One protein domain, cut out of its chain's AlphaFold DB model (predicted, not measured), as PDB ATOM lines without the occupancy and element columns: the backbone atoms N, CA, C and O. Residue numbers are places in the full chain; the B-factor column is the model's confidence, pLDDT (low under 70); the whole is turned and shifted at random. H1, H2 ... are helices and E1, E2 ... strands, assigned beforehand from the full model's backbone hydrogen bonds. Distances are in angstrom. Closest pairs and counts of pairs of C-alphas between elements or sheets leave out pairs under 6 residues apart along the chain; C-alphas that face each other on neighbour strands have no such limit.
ATOM      1  N   LEU A  16     149.496 143.483 105.386       60.66
ATOM      2  CA  LEU A  16     149.500 144.085 106.727       60.66
ATOM      3  C   LEU A  16     149.148 145.578 106.684       60.66
ATOM      4  O   LEU A  16     148.384 146.053 107.528       60.66
ATOM      5  N   SER A  17     149.628 146.294 105.662       77.25
ATOM      6  CA  SER A  17     149.221 147.674 105.374       77.25
ATOM      7  C   SER A  17     147.716 147.762 105.119       77.25
ATOM      8  O   SER A  17     147.022 148.555 105.754       77.25
ATOM      9  N   TRP A  18     147.179 146.860 104.293       65.88
ATOM     10  CA  TRP A  18     145.749 146.784 104.012       65.88
ATOM     11  C   TRP A  18     144.927 146.478 105.264       65.88
ATOM     12  O   TRP A  18     143.942 147.155 105.525       65.88
ATOM     13  N   ARG A  19     145.350 145.526 106.102       64.38
ATOM     14  CA  ARG A  19     144.689 145.246 107.391       64.38
ATOM     15  C   ARG A  19     144.703 146.458 108.325       64.38
ATOM     16  O   ARG A  19     143.705 146.713 108.991       64.38
ATOM     17  N   SER A  20     145.792 147.226 108.354       71.38
ATOM     18  CA  SER A  20     145.897 148.466 109.138       71.38
ATOM     19  C   SER A  20     144.978 149.565 108.600       71.38
ATOM     20  O   SER A  20     144.272 150.212 109.370       71.38
ATOM     21  N   ILE A  21     144.915 149.728 107.277       75.81
ATOM     22  CA  ILE A  21     144.010 150.664 106.600       75.81
ATOM     23  C   ILE A  21     142.553 150.270 106.849       75.81
ATOM     24  O   ILE A  21     141.760 151.118 107.245       75.81
ATOM     25  N   MET A  22     142.216 148.987 106.716       71.62
ATOM     26  CA  MET A  22     140.879 148.454 106.982       71.62
ATOM     27  C   MET A  22     140.496 148.590 108.457       71.62
ATOM     28  O   MET A  22     139.368 148.965 108.745       71.62
ATOM     29  N   ASN A  23     141.425 148.382 109.395       55.47
ATOM     30  CA  ASN A  23     141.179 148.631 110.817       55.47
ATOM     31  C   ASN A  23     141.013 150.124 111.118       55.47
ATOM     32  O   ASN A  23     140.133 150.481 111.891       55.47
ATOM     33  N   LYS A  24     141.800 151.016 110.503       60.19
ATOM     34  CA  LYS A  24     141.626 152.472 110.653       60.19
ATOM     35  C   LYS A  24     140.311 152.952 110.042       60.19
ATOM     36  O   LYS A  24     139.651 153.784 110.653       60.19
ATOM     37  N   LEU A  25     139.907 152.395 108.900       55.50
ATOM     38  CA  LEU A  25     138.592 152.604 108.292       55.50
ATOM     39  C   LEU A  25     137.484 152.094 109.206       55.50
ATOM     40  O   LEU A  25     136.567 152.848 109.494       55.50
ATOM     41  N   GLN A  26     137.595 150.878 109.736       51.47
ATOM     42  CA  GLN A  26     136.623 150.315 110.670       51.47
ATOM     43  C   GLN A  26     136.508 151.173 111.935       51.47
ATOM     44  O   GLN A  26     135.401 151.533 112.319       51.47
ATOM     45  N   ILE A  27     137.639 151.586 112.522       55.62
ATOM     46  CA  ILE A  27     137.704 152.472 113.693       55.62
ATOM     47  C   ILE A  27     137.085 153.841 113.379       55.62
ATOM     48  O   ILE A  27     136.324 154.366 114.191       55.62
ATOM     49  N   PHE A  28     137.369 154.417 112.209       53.53
ATOM     50  CA  PHE A  28     136.803 155.690 111.751       53.53
ATOM     51  C   PHE A  28     135.287 155.595 111.515       53.53
ATOM     52  O   PHE A  28     134.539 156.456 111.982       53.53
ATOM     53  N   LEU A  29     134.822 154.508 110.894       53.66
ATOM     54  CA  LEU A  29     133.405 154.193 110.702       53.66
ATOM     55  C   LEU A  29     132.686 153.999 112.047       53.66
ATOM     56  O   LEU A  29     131.569 154.487 112.215       53.66
ATOM     57  N   THR A  30     133.345 153.401 113.045       54.12
ATOM     58  CA  THR A  30     132.823 153.325 114.422       54.12
ATOM     59  C   THR A  30     132.954 154.621 115.227       54.12
ATOM     60  O   THR A  30     132.248 154.773 116.220       54.12
ATOM     61  N   ARG A  31     133.816 155.574 114.834       49.81
ATOM     62  CA  ARG A  31     133.984 156.877 115.518       49.81
ATOM     63  C   ARG A  31     132.986 157.943 115.057       49.81
ATOM     64  O   ARG A  31     132.721 158.873 115.812       49.81
ATOM     65  N   HIS A  32     132.395 157.793 113.871       61.91
ATOM     66  CA  HIS A  32     131.287 158.632 113.392       61.91
ATOM     67  C   HIS A  32     130.053 157.796 112.996       61.91
ATOM     68  O   HIS A  32     129.600 157.872 111.848       61.91
ATOM     69  N   PRO A  33     129.438 157.054 113.941       62.62
ATOM     70  CA  PRO A  33     128.285 156.195 113.653       62.62
ATOM     71  C   PRO A  33     127.106 156.980 113.055       62.62
ATOM     72  O   PRO A  33     126.334 156.448 112.270       62.62
ATOM     73  N   GLN A  34     127.018 158.277 113.345       62.81
ATOM     74  CA  GLN A  34     126.014 159.214 112.835       62.81
ATOM     75  C   GLN A  34     126.103 159.459 111.326       62.81
ATOM     76  O   GLN A  34     125.065 159.463 110.675       62.81
ATOM     77  N   ILE A  35     127.300 159.660 110.759       70.56
ATOM     78  CA  ILE A  35     127.443 159.932 109.315       70.56
ATOM     79  C   ILE A  35     127.081 158.672 108.532       70.56
ATOM     80  O   ILE A  35     126.287 158.722 107.595       70.56
ATOM     81  N   PHE A  36     127.604 157.531 108.976       68.31
ATOM     82  CA  PHE A  36     127.289 156.239 108.384       68.31
ATOM     83  C   PHE A  36     125.790 155.920 108.487       68.31
ATOM     84  O   PHE A  36     125.144 155.654 107.476       68.31
ATOM     85  N   ASN A  37     125.202 156.041 109.682       75.12
ATOM     86  CA  ASN A  37     123.772 155.817 109.893       75.12
ATOM     87  C   ASN A  37     122.913 156.778 109.053       75.12
ATOM     88  O   ASN A  37     121.894 156.363 108.505       75.12
ATOM     89  N   HIS A  38     123.332 158.038 108.896       78.69
ATOM     90  CA  HIS A  38     122.647 159.015 108.052       78.69
ATOM     91  C   HIS A  38     122.670 158.611 106.574       78.69
ATOM     92  O   HIS A  38     121.613 158.563 105.951       78.69
ATOM     93  N   ILE A  39     123.835 158.241 106.029       80.88
ATOM     94  CA  ILE A  39     123.970 157.788 104.636       80.88
ATOM     95  C   ILE A  39     123.106 156.547 104.386       80.88
ATOM     96  O   ILE A  39     122.322 156.531 103.439       80.88
ATOM     97  N   ILE A  40     123.180 155.533 105.254       79.00
ATOM     98  CA  ILE A  40     122.377 154.309 105.107       79.00
ATOM     99  C   ILE A  40     120.877 154.614 105.207       79.00
ATOM    100  O   ILE A  40     120.093 154.094 104.416       79.00
ATOM    101  N   THR A  41     120.472 155.503 106.116       82.44
ATOM    102  CA  THR A  41     119.068 155.924 106.248       82.44
ATOM    103  C   THR A  41     118.584 156.658 104.996       82.44
ATOM    104  O   THR A  41     117.487 156.384 104.512       82.44
ATOM    105  N   LEU A  42     119.384 157.567 104.430       85.62
ATOM    106  CA  LEU A  42     119.042 158.271 103.189       85.62
ATOM    107  C   LEU A  42     118.907 157.304 102.006       85.62
ATOM    108  O   LEU A  42     117.924 157.374 101.268       85.62
ATOM    109  N   LEU A  43     119.845 156.363 101.868       84.38
ATOM    110  CA  LEU A  43     119.795 155.312 100.847       84.38
ATOM    111  C   LEU A  43     118.581 154.399 101.019       84.38
ATOM    112  O   LEU A  43     117.968 153.981 100.039       84.38
ATOM    113  N   ALA A  44     118.211 154.092 102.259       81.19
ATOM    114  CA  ALA A  44     117.019 153.313 102.524       81.19
ATOM    115  C   ALA A  44     115.764 154.122 102.169       81.19
ATOM    116  O   ALA A  44     114.850 153.574 101.572       81.19
ATOM    117  N   ARG A  45     115.704 155.426 102.458       80.31
ATOM    118  CA  ARG A  45     114.542 156.292 102.163       80.31
ATOM    119  C   ARG A  45     114.322 156.589 100.678       80.31
ATOM    120  O   ARG A  45     113.196 156.917 100.323       80.31
ATOM    121  N   SER A  46     115.340 156.476  99.825       83.44
ATOM    122  CA  SER A  46     115.196 156.729  98.381       83.44
ATOM    123  C   SER A  46     114.420 155.635  97.638       83.44
ATOM    124  O   SER A  46     113.906 155.870  96.548       83.44
ATOM    125  N   VAL A  57     111.352 150.204 110.985       87.88
ATOM    126  CA  VAL A  57     112.494 150.364 111.897       87.88
ATOM    127  C   VAL A  57     113.838 150.127 111.198       87.88
ATOM    128  O   VAL A  57     114.705 150.993 111.331       87.88
ATOM    129  N   PRO A  58     114.033 149.063 110.392       87.56
ATOM    130  CA  PRO A  58     115.291 148.834 109.676       87.56
ATOM    131  C   PRO A  58     115.651 149.970 108.716       87.56
ATOM    132  O   PRO A  58     116.820 150.192 108.422       87.56
ATOM    133  N   ARG A  59     114.646 150.702 108.226       85.44
ATOM    134  CA  ARG A  59     114.817 151.815 107.288       85.44
ATOM    135  C   ARG A  59     115.062 153.144 107.991       85.44
ATOM    136  O   ARG A  59     115.904 153.917 107.551       85.44
ATOM    137  N   ALA A  60     114.292 153.432 109.036       86.25
ATOM    138  CA  ALA A  60     114.375 154.697 109.758       86.25
ATOM    139  C   ALA A  60     115.559 154.735 110.732       86.25
ATOM    140  O   ALA A  60     116.109 155.804 110.990       86.25
ATOM    141  N   MET A  61     115.923 153.581 111.298       86.31
ATOM    142  CA  MET A  61     116.942 153.451 112.337       86.31
ATOM    143  C   MET A  61     117.769 152.162 112.134       86.31
ATOM    144  O   MET A  61     117.716 151.255 112.968       86.31
ATOM    145  N   PRO A  62     118.552 152.060 111.042       85.62
ATOM    146  CA  PRO A  62     119.269 150.835 110.686       85.62
ATOM    147  C   PRO A  62     120.297 150.421 111.744       85.62
ATOM    148  O   PRO A  62     120.344 149.251 112.117       85.62
ATOM    149  N   LEU A  63     121.056 151.379 112.295       84.00
ATOM    150  CA  LEU A  63     122.016 151.103 113.371       84.00
ATOM    151  C   LEU A  63     121.325 150.501 114.601       84.00
ATOM    152  O   LEU A  63     121.771 149.495 115.135       84.00
ATOM    153  N   PHE A  64     120.204 151.090 115.020       85.69
ATOM    154  CA  PHE A  64     119.423 150.585 116.148       85.69
ATOM    155  C   PHE A  64     118.924 149.161 115.893       85.69
ATOM    156  O   PHE A  64     119.076 148.292 116.750       85.69
ATOM    157  N   HIS A  65     118.362 148.913 114.707       88.06
ATOM    158  CA  HIS A  65     117.857 147.596 114.329       88.06
ATOM    159  C   HIS A  65     118.965 146.534 114.354       88.06
ATOM    160  O   HIS A  65     118.771 145.451 114.907       88.06
ATOM    161  N   GLN A  66     120.146 146.861 113.821       87.25
ATOM    162  CA  GLN A  66     121.302 145.969 113.822       87.25
ATOM    163  C   GLN A  66     121.819 145.701 115.240       87.25
ATOM    164  O   GLN A  66     121.952 144.541 115.628       87.25
ATOM    165  N   THR A  67     122.033 146.742 116.049       88.12
ATOM    166  CA  THR A  67     122.511 146.580 117.430       88.12
ATOM    167  C   THR A  67     121.537 145.745 118.265       88.12
ATOM    168  O   THR A  67     121.963 144.894 119.041       88.12
ATOM    169  N   MET A  68     120.229 145.937 118.088       88.56
ATOM    170  CA  MET A  68     119.203 145.126 118.750       88.56
ATOM    171  C   MET A  68     119.236 143.658 118.312       88.56
ATOM    172  O   MET A  68     119.012 142.771 119.136       88.56
ATOM    173  N   LYS A  69     119.524 143.390 117.034       89.62
ATOM    174  CA  LYS A  69     119.656 142.030 116.501       89.62
ATOM    175  C   LYS A  69     120.908 141.321 117.028       89.62
ATOM    176  O   LYS A  69     120.843 140.133 117.322       89.62
ATOM    177  N   GLU A  70     122.021 142.039 117.151       89.94
ATOM    178  CA  GLU A  70     123.322 141.484 117.553       89.94
ATOM    179  C   GLU A  70     123.474 141.353 119.074       89.94
ATOM    180  O   GLU A  70     123.948 140.333 119.566       89.94
ATOM    181  N   HIS A  71     123.056 142.372 119.827       87.81
ATOM    182  CA  HIS A  71     123.275 142.461 121.275       87.81
ATOM    183  C   HIS A  71     122.005 142.215 122.102       87.81
ATOM    184  O   HIS A  71     122.064 142.094 123.324       87.81
ATOM    185  N   GLY A  72     120.846 142.112 121.449       89.44
ATOM    186  CA  GLY A  72     119.582 141.765 122.084       89.44
ATOM    187  C   GLY A  72     118.835 142.945 122.712       89.44
ATOM    188  O   GLY A  72     119.046 144.114 122.400       89.44
ATOM    189  N   LYS A  73     117.901 142.604 123.611       86.31
ATOM    190  CA  LYS A  73     116.858 143.501 124.155       86.31
ATOM    191  C   LYS A  73     117.365 144.600 125.094       86.31
ATOM    192  O   LYS A  73     116.581 145.473 125.475       86.31
ATOM    193  N   MET A  74     118.629 144.516 125.501       89.69
ATOM    194  CA  MET A  74     119.305 145.518 126.309       89.69
ATOM    195  C   MET A  74     120.661 145.799 125.683       89.69
ATOM    196  O   MET A  74     121.559 144.967 125.743       89.69
ATOM    197  N   SER A  75     120.775 146.946 125.030       88.56
ATOM    198  CA  SER A  75     121.937 147.279 124.214       88.56
ATOM    199  C   SER A  75     122.282 148.757 124.322       88.56
ATOM    200  O   SER A  75     121.441 149.590 124.676       88.56
ATOM    201  N   ILE A  76     123.541 149.084 124.037       87.81
ATOM    202  CA  ILE A  76     124.034 150.459 124.032       87.81
ATOM    203  C   ILE A  76     124.304 150.845 122.585       87.81
ATOM    204  O   ILE A  76     125.033 150.164 121.870       87.81
ATOM    205  N   THR A  77     123.712 151.955 122.163       85.50
ATOM    206  CA  THR A  77     123.943 152.568 120.853       85.50
ATOM    207  C   THR A  77     124.539 153.951 121.047       85.50
ATOM    208  O   THR A  77     124.322 154.588 122.075       85.50
ATOM    209  N   TRP A  78     125.284 154.443 120.064       80.81
ATOM    210  CA  TRP A  78     125.822 155.801 120.095       80.81
ATOM    211  C   TRP A  78     124.999 156.706 119.185       80.81
ATOM    212  O   TRP A  78     124.775 156.383 118.017       80.81
ATOM    213  N   PHE A  79     124.546 157.841 119.719       74.19
ATOM    214  CA  PHE A  79     123.937 158.915 118.943       74.19
ATOM    215  C   PHE A  79     124.744 160.190 119.154       74.19
ATOM    216  O   PHE A  79     124.639 160.850 120.189       74.19
ATOM    217  N   GLY A  80     125.571 160.548 118.180       75.00
ATOM    218  CA  GLY A  80     126.558 161.593 118.412       75.00
ATOM    219  C   GLY A  80     127.644 161.098 119.383       75.00
ATOM    220  O   GLY A  80     127.990 159.914 119.373       75.00
ATOM    221  N   PRO A  81     128.171 161.986 120.237       79.19
ATOM    222  CA  PRO A  81     129.030 161.618 121.360       79.19
ATOM    223  C   PRO A  81     128.237 161.076 122.564       79.19
ATOM    224  O   PRO A  81     128.827 160.780 123.597       79.19
ATOM    225  N   SER A  82     126.908 160.980 122.469       80.62
ATOM    226  CA  SER A  82     126.051 160.583 123.583       80.62
ATOM    227  C   SER A  82     125.653 159.109 123.462       80.62
ATOM    228  O   SER A  82     124.995 158.732 122.484       80.62
ATOM    229  N   PRO A  83     126.005 158.258 124.442       86.12
ATOM    230  CA  PRO A  83     125.520 156.889 124.474       86.12
ATOM    231  C   PRO A  83     124.028 156.866 124.824       86.12
ATOM    232  O   PRO A  83     123.530 157.675 125.608       86.12
ATOM    233  N   ARG A  84     123.307 155.913 124.242       87.25
ATOM    234  CA  ARG A  84     121.898 155.633 124.504       87.25
ATOM    235  C   ARG A  84     121.743 154.174 124.883       87.25
ATOM    236  O   ARG A  84     122.137 153.287 124.128       87.25
ATOM    237  N   VAL A  85     121.127 153.942 126.034       90.44
ATOM    238  CA  VAL A  85     120.768 152.602 126.496       90.44
ATOM    239  C   VAL A  85     119.352 152.297 126.027       90.44
ATOM    240  O   VAL A  85     118.429 153.072 126.275       90.44
ATOM    241  N   THR A  86     119.182 151.170 125.348       90.50
ATOM    242  CA  THR A  86     117.874 150.660 124.939       90.50
ATOM    243  C   THR A  86     117.442 149.577 125.912       90.50
ATOM    244  O   THR A  86     118.190 148.631 126.142       90.50
ATOM    245  N   ILE A  87     116.231 149.696 126.454       92.25
ATOM    246  CA  ILE A  87     115.627 148.705 127.350       92.25
ATOM    247  C   ILE A  87     114.308 148.262 126.722       92.25
ATOM    248  O   ILE A  87     113.395 149.067 126.570       92.25
ATOM    249  N   SER A  88     114.213 146.982 126.355       89.94
ATOM    250  CA  SER A  88     113.016 146.419 125.697       89.94
ATOM    251  C   SER A  88     112.327 145.326 126.519       89.94
ATOM    252  O   SER A  88     111.367 144.711 126.061       89.94
ATOM    253  N   LYS A  89     112.841 145.032 127.719       91.38
ATOM    254  CA  LYS A  89     112.234 144.073 128.645       91.38
ATOM    255  C   LYS A  89     111.051 144.734 129.364       91.38
ATOM    256  O   LYS A  89     111.265 145.778 129.982       91.38
ATOM    257  N   PRO A  90     109.832 144.172 129.297       91.44
ATOM    258  CA  PRO A  90     108.633 144.835 129.805       91.44
ATOM    259  C   PRO A  90     108.698 145.103 131.311       91.44
ATOM    260  O   PRO A  90     108.241 146.157 131.750       91.44
ATOM    261  N   GLU A  91     109.299 144.202 132.089       93.31
ATOM    262  CA  GLU A  91     109.506 144.378 133.528       93.31
ATOM    263  C   GLU A  91     110.356 145.621 133.843       93.31
ATOM    264  O   GLU A  91     109.923 146.487 134.603       93.31
ATOM    265  N   LEU A  92     111.498 145.779 133.167       91.00
ATOM    266  CA  LEU A  92     112.406 146.912 133.366       91.00
ATOM    267  C   LEU A  92     111.825 148.216 132.818       91.00
ATOM    268  O   LEU A  92     111.975 149.272 133.424       91.00
ATOM    269  N   VAL A  93     111.135 148.159 131.676       91.81
ATOM    270  CA  VAL A  93     110.460 149.333 131.105       91.81
ATOM    271  C   VAL A  93     109.412 149.864 132.082       91.81
ATOM    272  O   VAL A  93     109.350 151.071 132.309       91.81
ATOM    273  N   ARG A  94     108.612 148.984 132.695       91.75
ATOM    274  CA  ARG A  94     107.623 149.386 133.705       91.75
ATOM    275  C   ARG A  94     108.277 150.023 134.920       91.75
ATOM    276  O   ARG A  94     107.777 151.043 135.384       91.75
ATOM    277  N   GLU A  95     109.371 149.454 135.413       91.62
ATOM    278  CA  GLU A  95     110.117 149.997 136.549       91.62
ATOM    279  C   GLU A  95     110.644 151.408 136.254       91.62
ATOM    280  O   GLU A  95     110.352 152.347 136.995       91.62
ATOM    281  N   VAL A  96     111.324 151.583 135.117       89.88
ATOM    282  CA  VAL A  96     111.865 152.879 134.676       89.88
ATOM    283  C   VAL A  96     110.754 153.915 134.496       89.88
ATOM    284  O   VAL A  96     110.883 155.042 134.971       89.88
ATOM    285  N   LEU A  97     109.645 153.550 133.844       88.25
ATOM    286  CA  LEU A  97     108.544 154.480 133.565       88.25
ATOM    287  C   LEU A  97     107.682 154.802 134.795       88.25
ATOM    288  O   LEU A  97     107.086 155.879 134.853       88.25
ATOM    289  N   SER A  98     107.602 153.891 135.769       89.62
ATOM    290  CA  SER A  98     106.846 154.104 137.015       89.62
ATOM    291  C   SER A  98     107.644 154.883 138.056       89.62
ATOM    292  O   SER A  98     107.060 155.426 138.996       89.62
ATOM    293  N   ASN A  99     108.967 154.951 137.898       85.31
ATOM    294  CA  ASN A  99     109.841 155.628 138.835       85.31
ATOM    295  C   ASN A  99     109.610 157.155 138.825       85.31
ATOM    296  O   ASN A  99     109.790 157.837 137.814       85.31
ATOM    297  N   LYS A 100     109.216 157.700 139.984       81.56
ATOM    298  CA  LYS A 100     108.958 159.135 140.209       81.56
ATOM    299  C   LYS A 100     110.106 159.859 140.920       81.56
ATOM    300  O   LYS A 100     109.967 161.041 141.214       81.56
ATOM    301  N   SER A 101     111.231 159.193 141.179       81.88
ATOM    302  CA  SER A 101     112.372 159.760 141.911       81.88
ATOM    303  C   SER A 101     113.143 160.838 141.138       81.88
ATOM    304  O   SER A 101     114.072 161.435 141.672       81.88
ATOM    305  N   GLY A 102     112.786 161.087 139.873       80.56
ATOM    306  CA  GLY A 102     113.422 162.103 139.032       80.56
ATOM    307  C   GLY A 102     114.744 161.668 138.394       80.56
ATOM    308  O   GLY A 102     115.338 162.462 137.673       80.56
ATOM    309  N   HIS A 103     115.193 160.421 138.593       84.94
ATOM    310  CA  HIS A 103     116.412 159.904 137.946       84.94
ATOM    311  C   HIS A 103     116.286 159.774 136.423       84.94
ATOM    312  O   HIS A 103     117.287 159.837 135.715       84.94
ATOM    313  N   PHE A 104     115.065 159.603 135.914       84.25
ATOM    314  CA  PHE A 104     114.789 159.529 134.485       84.25
ATOM    315  C   PHE A 104     114.119 160.821 134.025       84.25
ATOM    316  O   PHE A 104     112.984 161.121 134.406       84.25
ATOM    317  N   GLU A 105     114.822 161.596 133.198       81.00
ATOM    318  CA  GLU A 105     114.250 162.802 132.614       81.00
ATOM    319  C   GLU A 105     113.146 162.423 131.620       81.00
ATOM    320  O   GLU A 105     113.348 161.654 130.677       81.00
ATOM    321  N   LYS A 106     111.947 162.974 131.826       78.62
ATOM    322  CA  LYS A 106     110.849 162.818 130.873       78.62
ATOM    323  C   LYS A 106     111.125 163.665 129.636       78.62
ATOM    324  O   LYS A 106     111.592 164.796 129.744       78.62
ATOM    325  N   LEU A 107     110.758 163.144 128.466       76.69
ATOM    326  CA  LEU A 107     110.801 163.883 127.204       76.69
ATOM    327  C   LEU A 107     110.046 165.215 127.340       76.69
ATOM    328  O   LEU A 107     108.817 165.251 127.413       76.69
ATOM    329  N   LYS A 108     110.790 166.323 127.360       76.50
ATOM    330  CA  LYS A 108     110.228 167.677 127.348       76.50
ATOM    331  C   LYS A 108     109.806 168.015 125.923       76.50
ATOM    332  O   LYS A 108     110.583 168.548 125.136       76.50
ATOM    333  N   LEU A 109     108.559 167.699 125.586       78.44
ATOM    334  CA  LEU A 109     108.001 167.943 124.251       78.44
ATOM    335  C   LEU A 109     107.763 169.434 123.949       78.44
ATOM    336  O   LEU A 109     107.559 169.785 122.788       78.44
ATOM    337  N   GLY A 110     107.820 170.315 124.955       82.88
ATOM    338  CA  GLY A 110     107.879 171.777 124.825       82.88
ATOM    339  C   GLY A 110     106.969 172.352 123.732       82.88
ATOM    340  O   GLY A 110     105.743 172.352 123.848       82.88
ATOM    341  N   ARG A 111     107.580 172.829 122.640       77.69
ATOM    342  CA  ARG A 111     106.879 173.423 121.487       77.69
ATOM    343  C   ARG A 111     105.857 172.471 120.852       77.69
ATOM    344  O   ARG A 111     104.779 172.928 120.486       77.69
ATOM    345  N   LEU A 112     106.176 171.180 120.751       82.00
ATOM    346  CA  LEU A 112     105.295 170.166 120.167       82.00
ATOM    347  C   LEU A 112     104.035 169.980 121.020       82.00
ATOM    348  O   LEU A 112     102.929 169.955 120.492       82.00
ATOM    349  N   GLN A 113     104.196 169.933 122.344       83.69
ATOM    350  CA  GLN A 113     103.074 169.824 123.278       83.69
ATOM    351  C   GLN A 113     102.117 171.016 123.144       83.69
ATOM    352  O   GLN A 113     100.904 170.826 123.093       83.69
ATOM    353  N   ARG A 114     102.655 172.235 123.015       82.19
ATOM    354  CA  ARG A 114     101.849 173.445 122.788       82.19
ATOM    355  C   ARG A 114     101.101 173.405 121.455       82.19
ATOM    356  O   ARG A 114      99.936 173.770 121.399       82.19
ATOM    357  N   MET A 115     101.761 172.963 120.384       84.69
ATOM    358  CA  MET A 115     101.125 172.854 119.067       84.69
ATOM    359  C   MET A 115      99.981 171.837 119.067       84.69
ATOM    360  O   MET A 115      98.927 172.124 118.512       84.69
ATOM    361  N   LEU A 116     100.164 170.688 119.722       84.19
ATOM    362  CA  LEU A 116      99.121 169.668 119.851       84.19
ATOM    363  C   LEU A 116      97.941 170.163 120.691       84.19
ATOM    364  O   LEU A 116      96.798 169.988 120.286       84.19
ATOM    365  N   HIS A 117      98.213 170.824 121.821       79.69
ATOM    366  CA  HIS A 117      97.175 171.408 122.671       79.69
ATOM    367  C   HIS A 117      96.327 172.435 121.908       79.69
ATOM    368  O   HIS A 117      95.102 172.353 121.916       79.69
ATOM    369  N   ASN A 118      96.984 173.346 121.185       80.00
ATOM    370  CA  ASN A 118      96.295 174.376 120.415       80.00
ATOM    371  C   ASN A 118      95.558 173.788 119.202       80.00
ATOM    372  O   ASN A 118      94.464 174.237 118.888       80.00
ATOM    373  N   GLY A 119      96.135 172.793 118.522       74.81
ATOM    374  CA  GLY A 119      95.528 172.167 117.346       74.81
ATOM    375  C   GLY A 119      94.296 171.322 117.676       74.81
ATOM    376  O   GLY A 119      93.295 171.421 116.977       74.81
ATOM    377  N   ILE A 120      94.340 170.540 118.762       68.56
ATOM    378  CA  ILE A 120      93.209 169.706 119.209       68.56
ATOM    379  C   ILE A 120      92.090 170.573 119.797       68.56
ATOM    380  O   ILE A 120      90.925 170.349 119.487       68.56
ATOM    381  N   GLY A 121      92.430 171.595 120.591       61.75
ATOM    382  CA  GLY A 121      91.442 172.512 121.171       61.75
ATOM    383  C   GLY A 121      90.773 173.452 120.160       61.75
ATOM    384  O   GLY A 121      89.764 174.064 120.484       61.75
ATOM    385  N   SER A 122      91.309 173.575 118.941       60.50
ATOM    386  CA  SER A 122      90.759 174.467 117.906       60.50
ATOM    387  C   SER A 122      89.752 173.794 116.962       60.50
ATOM    388  O   SER A 122      89.256 174.470 116.067       60.50
TER     389      SER A 122
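This is residues 16 to 46 and 57 to 122 of the 125 residues of an uncharacterized protein of Hordeum vulgare subsp. vulgare (UniProt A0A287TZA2). A two-stranded hairpin, E1 and E2, with H4 packed on E1 and the short H3 and H2 gathered near the start of H4, makes a small body, from which two arms stick out: residues 16 to 28 of H1, and residues 107 to 122 with H6. H5 follows E2, and a long link leads from it to H6. The printed part has 97 residues with six named helices and two named strands, in the order H1 H2 H3 H4 E1 E2 H5 H6; the sheet, E1 - E2, is antiparallel and the class is mostly helix. The whole is only just loose, close to extended, with a radius of gyration of the C-alphas of 18.6 A, and elongated, spanning 64 by 34 by 22 A.

E1, residues 74 to 79, and E2, residues 82 to 87, form an antiparallel hairpin with 153 degrees between their directions; N 77 and O 84 are 2.8 A apart and N 84 and O 77 2.7 A, within hydrogen-bond range. H4, residues 62 to 71, comes closest to E1 at the C-alphas of Met 68 and Ser 75, 6.5 A apart. H4 and E2 are only just apart, with closest C-alphas 8.4 A from each other. H2, residues 33 to 45, touches H4 with residues 37 to 41 alone, at a steep tilt of 64 degrees, opposite ways; the closest C-alphas are those of Asn 37 and Leu 63, 6.1 A. H3, residues 57 to 60, touches H2 at Ala 44 and Arg 59, whose C-alphas, the closest, are 5.5 A apart, and touches H4 only at the corner, with the C-alphas of Pro 58 and His 65 closest at 5.5 A. H1, residues 16 to 31, is close to H2 but not clearly touching, about perpendicular at 80 degrees, with the C-alphas of Leu 29 and Phe 36 closest at 6.9 A. H5, residues 90 to 98, has its closest C-alphas to E2 at Val 93 and Ile 87, 6.4 A. H6, residues 110 to 121, is apart from H5. In H1, H2, H4, H5 and H6 every O i to N i+4 pair is within hydrogen-bond range; H3 is too short for such a pair.

E1 measures 16.0 A and E2 16.2 A from first to last C-alpha. H1 begins at C-alpha 16 (149.500, 144.085, 106.727) and measures 21.9 A. H2 measures 17.9 A, H4 14.1 A and H5 11.9 A. H6 measures 16.9 A and ends at C-alpha 121 (91.442, 172.512, 121.171).

The C-alphas of Leu 16 and Ser 122, the two farthest apart, are 67.1 A from each other. Residues 47 to 56 are not printed, and C-alphas 46 and 57 are 15.2 A apart across that cut. Of the links printed whole, H5 to H6 is long and the others are tight. Mean pLDDT of the printed part is 79.2; it is under 70 at residues 16, 18 to 19, 23 to 34, 36 and 120 to 122.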